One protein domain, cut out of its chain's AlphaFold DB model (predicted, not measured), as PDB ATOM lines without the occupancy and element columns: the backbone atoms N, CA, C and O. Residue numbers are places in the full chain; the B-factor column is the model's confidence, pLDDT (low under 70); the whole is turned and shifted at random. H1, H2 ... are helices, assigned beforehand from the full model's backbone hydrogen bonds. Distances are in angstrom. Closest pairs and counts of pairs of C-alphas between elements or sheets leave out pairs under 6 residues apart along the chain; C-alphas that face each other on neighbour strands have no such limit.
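This is residues 5 to 38, 46 to 53 and 178 to 187 of the 205 residues of the protein "Nuclear poly(A) polymerase 3-like" of Panicum miliaceum (UniProt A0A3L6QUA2). What shape is this? An arm, residues 5 to 18, leads into the long helix H1, and the short helices H2 and H3 gather at its other end. What makes it up? The 52 printed residues include three named helices in that order, and the class is all helix. It is extended, with radius of gyration of the C-alphas 15.5 A and spans 47 by 25 by 16 A.

Where is H1? H1, residues 19 to 36, runs 25.8 A from C-alpha 19 at (28.382, 13.977, 18.742). The others? H2 is residues 46 to 49; H3, residues 180 to 187, ends at C-alpha 187 (18.470, 10.725, 38.583).

What touches H1? H2 only just touches residues 32 to 35 alone, with 3 pairs of C-alphas within 8 A, the closest Gly 32 and Leu 49, 6.3 A. H3 touches residues 31 to 35 alone, about perpendicular at 84 degrees, the closest C-alphas Ala 34 and Met 187, 6.7 A. Backbones? Every O i to N i+4 pair is within hydrogen-bond range in H1, 3 of 4 in H3; H2 is too short.

Where are cuts? Residues 39 to 45 and 54 to 177 are not printed; the C-alpha gaps are 11.9 A and 11.0 A. Low confidence? Residues 178 to 187 have pLDDT under 70.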
ATOM      1  N   MET A   5      19.456  32.261  14.452       94.12
ATOM      2  CA  MET A   5      19.581  33.653  14.858       94.12
ATOM      3  C   MET A   5      18.328  34.436  14.445       94.12
ATOM      4  O   MET A   5      17.820  34.236  13.339       94.12
ATOM      5  N   PRO A   6      17.825  35.346  15.298       93.88
ATOM      6  CA  PRO A   6      16.668  36.176  14.979       93.88
ATOM      7  C   PRO A   6      17.075  37.349  14.065       93.88
ATOM      8  O   PRO A   6      17.028  38.508  14.468       93.88
ATOM      9  N   CYS A   7      17.522  37.049  12.841       92.19
ATOM     10  CA  CYS A   7      17.940  38.018  11.825       92.19
ATOM     11  C   CYS A   7      17.270  37.755  10.466       92.19
ATOM     12  O   CYS A   7      16.675  36.700  10.243       92.19
ATOM     13  N   THR A   8      17.382  38.727   9.556       94.38
ATOM     14  CA  THR A   8      16.872  38.631   8.181       94.38
ATOM     15  C   THR A   8      18.018  38.903   7.197       94.38
ATOM     16  O   THR A   8      18.519  40.029   7.191       94.38
ATOM     17  N   PRO A   9      18.422  37.929   6.355       92.31
ATOM     18  CA  PRO A   9      17.877  36.567   6.256       92.31
ATOM     19  C   PRO A   9      18.178  35.706   7.503       92.31
ATOM     20  O   PRO A   9      19.122  36.015   8.231       92.31
ATOM     21  N   PRO A  10      17.390  34.642   7.772       92.19
ATOM     22  CA  PRO A  10      17.670  33.724   8.872       92.19
ATOM     23  C   PRO A  10      19.009  33.016   8.679       92.19
ATOM     24  O   PRO A  10      19.284  32.455   7.618       92.19
ATOM     25  N   GLU A  11      19.810  32.989   9.735       93.94
ATOM     26  CA  GLU A  11      21.112  32.329   9.756       93.94
ATOM     27  C   GLU A  11      21.212  31.397  10.967       93.94
ATOM     28  O   GLU A  11      20.532  31.582  11.977       93.94
ATOM     29  N   PHE A  12      22.068  30.379  10.891       91.38
ATOM     30  CA  PHE A  12      22.351  29.513  12.033       91.38
ATOM     31  C   PHE A  12      23.544  30.042  12.826       91.38
ATOM     32  O   PHE A  12      24.553  30.442  12.247       91.38
ATOM     33  N   CYS A  13      23.477  29.953  14.155       91.06
ATOM     34  CA  CYS A  13      24.639  30.152  15.009       91.06
ATOM     35  C   CYS A  13      25.759  29.198  14.577       91.06
ATOM     36  O   CYS A  13      25.580  27.972  14.554       91.06
ATOM     37  N   VAL A  14      26.935  29.754  14.296       84.56
ATOM     38  CA  VAL A  14      28.137  28.955  14.060       84.56
ATOM     39  C   VAL A  14      28.461  28.212  15.353       84.56
ATOM     40  O   VAL A  14      28.778  28.823  16.372       84.56
ATOM     41  N   SER A  15      28.353  26.884  15.332       85.31
ATOM     42  CA  SER A  15      28.584  26.055  16.514       85.31
ATOM     43  C   SER A  15      29.643  24.991  16.251       85.31
ATOM     44  O   SER A  15      29.686  24.363  15.194       85.31
ATOM     45  N   ASN A  16      30.481  24.750  17.259       89.19
ATOM     46  CA  ASN A  16      31.498  23.699  17.240       89.19
ATOM     47  C   ASN A  16      31.002  22.392  17.877       89.19
ATOM     48  O   ASN A  16      31.814  21.549  18.258       89.19
ATOM     49  N   VAL A  17      29.683  22.191  17.948       92.88
ATOM     50  CA  VAL A  17      29.060  21.015  18.568       92.88
ATOM     51  C   VAL A  17      29.345  19.750  17.746       92.88
ATOM     52  O   VAL A  17      29.218  19.731  16.519       92.88
ATOM     53  N   THR A  18      29.772  18.696  18.428       94.44
ATOM     54  CA  THR A  18      30.086  17.351  17.915       94.44
ATOM     55  C   THR A  18      29.122  16.321  18.519       94.44
ATOM     56  O   THR A  18      28.272  16.684  19.337       94.44
ATOM     57  N   LYS A  19      29.237  15.032  18.161       93.31
ATOM     58  CA  LYS A  19      28.382  13.977  18.742       93.31
ATOM     59  C   LYS A  19      28.564  13.904  20.263       93.31
ATOM     60  O   LYS A  19      27.576  13.854  20.996       93.31
ATOM     61  N   SER A  20      29.808  13.932  20.737       92.88
ATOM     62  CA  SER A  20      30.149  13.792  22.157       92.88
ATOM     63  C   SER A  20      29.719  15.007  22.971       92.88
ATOM     64  O   SER A  20      29.051  14.857  23.990       92.88
ATOM     65  N   THR A  21      30.015  16.218  22.487       93.94
ATOM     66  CA  THR A  21      29.611  17.453  23.181       93.94
ATOM     67  C   THR A  21      28.095  17.638  23.169       93.94
ATOM     68  O   THR A  21      27.530  18.055  24.174       93.94
ATOM     69  N   PHE A  22      27.400  17.247  22.092       94.44
ATOM     70  CA  PHE A  22      25.935  17.234  22.071       94.44
ATOM     71  C   PHE A  22      25.350  16.256  23.095       94.44
ATOM     72  O   PHE A  22      24.423  16.613  23.821       94.44
ATOM     73  N   LYS A  23      25.902  15.037  23.181       93.06
ATOM     74  CA  LYS A  23      25.495  14.048  24.188       93.06
ATOM     75  C   LYS A  23      25.642  14.627  25.596       93.06
ATOM     76  O   LYS A  23      24.691  14.547  26.367       93.06
ATOM     77  N   LYS A  24      26.773  15.276  25.884       92.75
ATOM     78  CA  LYS A  24      27.038  15.930  27.168       92.75
ATOM     79  C   LYS A  24      26.066  17.074  27.473       92.75
ATOM     80  O   LYS A  24      25.509  17.113  28.562       92.75
ATOM     81  N   ILE A  25      25.810  17.964  26.509       94.44
ATOM     82  CA  ILE A  25      24.822  19.048  26.655       94.44
ATOM     83  C   ILE A  25      23.446  18.474  27.003       94.44
ATOM     84  O   ILE A  25      22.795  18.948  27.928       94.44
ATOM     85  N   ARG A  26      23.014  17.426  26.292       94.88
ATOM     86  CA  ARG A  26      21.733  16.767  26.558       94.88
ATOM     87  C   ARG A  26      21.688  16.160  27.962       94.88
ATOM     88  O   ARG A  26      20.696  16.350  28.650       94.88
ATOM     89  N   GLU A  27      22.748  15.476  28.390       92.69
ATOM     90  CA  GLU A  27      22.849  14.903  29.740       92.69
ATOM     91  C   GLU A  27      22.741  15.977  30.834       92.69
ATOM     92  O   GLU A  27      21.975  15.804  31.779       92.69
ATOM     93  N   GLU A  28      23.441  17.108  30.691       93.75
ATOM     94  CA  GLU A  28      23.373  18.203  31.670       93.75
ATOM     95  C   GLU A  28      22.016  18.922  31.667       93.75
ATOM     96  O   GLU A  28      21.522  19.291  32.731       93.75
ATOM     97  N   LEU A  29      21.363  19.068  30.508       94.81
ATOM     98  CA  LEU A  29      19.997  19.598  30.432       94.81
ATOM     99  C   LEU A  29      18.988  18.655  31.098       94.81
ATOM    100  O   LEU A  29      18.120  19.111  31.841       94.81
ATOM    101  N   THR A  30      19.114  17.341  30.885       92.94
ATOM    102  CA  THR A  30      18.281  16.338  31.562       92.94
ATOM    103  C   THR A  30      18.513  16.352  33.071       92.94
ATOM    104  O   THR A  30      17.540  16.314  33.824       92.94
ATOM    105  N   ARG A  31      19.769  16.474  33.528       90.31
ATOM    106  CA  ARG A  31      20.092  16.648  34.952       90.31
ATOM    107  C   ARG A  31      19.426  17.901  35.514       90.31
ATOM    108  O   ARG A  31      18.740  17.815  36.526       90.31
ATOM    109  N   GLY A  32      19.585  19.044  34.850       90.75
ATOM    110  CA  GLY A  32      18.974  20.304  35.275       90.75
ATOM    111  C   GLY A  32      17.451  20.209  35.367       90.75
ATOM    112  O   GLY A  32      16.872  20.635  36.365       90.75
ATOM    113  N   TYR A  33      16.805  19.578  34.381       90.00
ATOM    114  CA  TYR A  33      15.364  19.316  34.411       90.00
ATOM    115  C   TYR A  33      14.966  18.433  35.597       90.00
ATOM    116  O   TYR A  33      14.054  18.788  36.334       90.00
ATOM    117  N   ALA A  34      15.664  17.317  35.826       86.81
ATOM    118  CA  ALA A  34      15.363  16.414  36.935       86.81
ATOM    119  C   ALA A  34      15.457  17.115  38.301       86.81
ATOM    120  O   ALA A  34      14.627  16.862  39.171       86.81
ATOM    121  N   LEU A  35      16.424  18.023  38.467       86.19
ATOM    122  CA  LEU A  35      16.594  18.801  39.695       86.19
ATOM    123  C   LEU A  35      15.528  19.880  39.884       86.19
ATOM    124  O   LEU A  35      15.153  20.166  41.013       86.19
ATOM    125  N   THR A  36      15.039  20.473  38.796       87.00
ATOM    126  CA  THR A  36      14.139  21.639  38.841       87.00
ATOM    127  C   THR A  36      12.672  21.304  38.575       87.00
ATOM    128  O   THR A  36      11.826  22.193  38.645       87.00
ATOM    129  N   LYS A  37      12.343  20.038  38.285       84.69
ATOM    130  CA  LYS A  37      10.983  19.593  37.930       84.69
ATOM    131  C   LYS A  37       9.947  19.883  39.021       84.69
ATOM    132  O   LYS A  37       8.795  20.141  38.686       84.69
ATOM    133  N   ASP A  38      10.344  19.830  40.290       77.88
ATOM    134  CA  ASP A  38       9.479  20.147  41.429       77.88
ATOM    135  C   ASP A  38      10.111  21.253  42.290       77.88
ATOM    136  O   ASP A  38      10.798  20.968  43.272       77.88
ATOM    137  N   TRP A  46      18.915  25.639  45.252       86.12
ATOM    138  CA  TRP A  46      19.485  26.151  43.998       86.12
ATOM    139  C   TRP A  46      20.992  25.902  43.862       86.12
ATOM    140  O   TRP A  46      21.502  25.789  42.747       86.12
ATOM    141  N   THR A  47      21.700  25.786  44.985       87.75
ATOM    142  CA  THR A  47      23.130  25.451  45.052       87.75
ATOM    143  C   THR A  47      23.448  24.134  44.341       87.75
ATOM    144  O   THR A  47      24.517  24.018  43.748       87.75
ATOM    145  N   TRP A  48      22.513  23.179  44.305       86.12
ATOM    146  CA  TRP A  48      22.695  21.876  43.660       86.12
ATOM    147  C   TRP A  48      22.709  21.958  42.129       86.12
ATOM    148  O   TRP A  48      23.401  21.192  41.456       86.12
ATOM    149  N   LEU A  49      21.957  22.898  41.547       87.94
ATOM    150  CA  LEU A  49      21.949  23.101  40.095       87.94
ATOM    151  C   LEU A  49      23.314  23.607  39.609       87.94
ATOM    152  O   LEU A  49      23.817  23.139  38.582       87.94
ATOM    153  N   PHE A  50      23.900  24.527  40.378       89.50
ATOM    154  CA  PHE A  50      25.183  25.183  40.107       89.50
ATOM    155  C   PHE A  50      26.388  24.468  40.725       89.50
ATOM    156  O   PHE A  50      27.500  24.997  40.686       89.50
ATOM    157  N   GLU A  51      26.187  23.280  41.293       87.81
ATOM    158  CA  GLU A  51      27.286  22.493  41.828       87.81
ATOM    159  C   GLU A  51      28.283  22.144  40.715       87.81
ATOM    160  O   GLU A  51      27.912  21.862  39.570       87.81
ATOM    161  N   SER A  52      29.574  22.204  41.051       86.56
ATOM    162  CA  SER A  52      30.637  21.928  40.087       86.56
ATOM    163  C   SER A  52      30.546  20.491  39.587       86.56
ATOM    164  O   SER A  52      30.370  19.555  40.366       86.56
ATOM    165  N   PHE A  53      30.702  20.311  38.277       87.31
ATOM    166  CA  PHE A  53      30.668  18.986  37.679       87.31
ATOM    167  C   PHE A  53      31.845  18.130  38.194       87.31
ATOM    168  O   PHE A  53      32.997  18.544  38.031       87.31
ATOM    169  N   VAL A 178      30.221  17.368  47.236       58.72
ATOM    170  CA  VAL A 178      29.639  16.762  48.446       58.72
ATOM    171  C   VAL A 178      28.228  16.226  48.172       58.72
ATOM    172  O   VAL A 178      27.823  15.245  48.792       58.72
ATOM    173  N   HIS A 179      27.493  16.814  47.220       60.97
ATOM    174  CA  HIS A 179      26.102  16.448  46.951       60.97
ATOM    175  C   HIS A 179      25.912  15.576  45.704       60.97
ATOM    176  O   HIS A 179      24.830  15.008  45.541       60.97
ATOM    177  N   TRP A 180      26.933  15.349  44.866       61.06
ATOM    178  CA  TRP A 180      26.772  14.551  43.640       61.06
ATOM    179  C   TRP A 180      26.203  13.150  43.876       61.06
ATOM    180  O   TRP A 180      25.374  12.671  43.101       61.06
ATOM    181  N   GLN A 181      26.611  12.499  44.966       59.03
ATOM    182  CA  GLN A 181      26.131  11.165  45.340       59.03
ATOM    183  C   GLN A 181      24.624  11.164  45.645       59.03
ATOM    184  O   GLN A 181      23.914  10.233  45.268       59.03
ATOM    185  N   TYR A 182      24.115  12.238  46.256       59.72
ATOM    186  CA  TYR A 182      22.687  12.435  46.496       59.72
ATOM    187  C   TYR A 182      21.933  12.706  45.181       59.72
ATOM    188  O   TYR A 182      20.877  12.121  44.929       59.72
ATOM    189  N   LEU A 183      22.519  13.505  44.280       58.94
ATOM    190  CA  LEU A 183      21.933  13.816  42.968       58.94
ATOM    191  C   LEU A 183      21.822  12.577  42.062       58.94
ATOM    192  O   LEU A 183      20.852  12.454  41.312       58.94
ATOM    193  N   GLN A 184      22.762  11.626  42.143       58.59
ATOM    194  CA  GLN A 184      22.670  10.354  41.411       58.59
ATOM    195  C   GLN A 184      21.404   9.569  41.772       58.59
ATOM    196  O   GLN A 184      20.763   9.011  40.882       58.59
ATOM    197  N   HIS A 185      20.995   9.573  43.043       57.66
ATOM    198  CA  HIS A 185      19.782   8.889  43.492       57.66
ATOM    199  C   HIS A 185      18.505   9.536  42.927       57.66
ATOM    200  O   HIS A 185      17.596   8.830  42.491       57.66
ATOM    201  N   CYS A 186      18.454  10.871  42.842       56.34
ATOM    202  CA  CYS A 186      17.356  11.590  42.180       56.34
ATOM    203  C   CYS A 186      17.269  11.288  40.672       56.34
ATOM    204  O   CYS A 186      16.175  11.262  40.111       56.34
ATOM    205  N   MET A 187      18.407  11.034  40.017       53.97
ATOM    206  CA  MET A 187      18.470  10.725  38.583       53.97
ATOM    207  C   MET A 187      18.175   9.250  38.250       53.97
ATOM    208  O   MET A 187      17.658   8.968  37.171       53.97
TER     209      MET A 187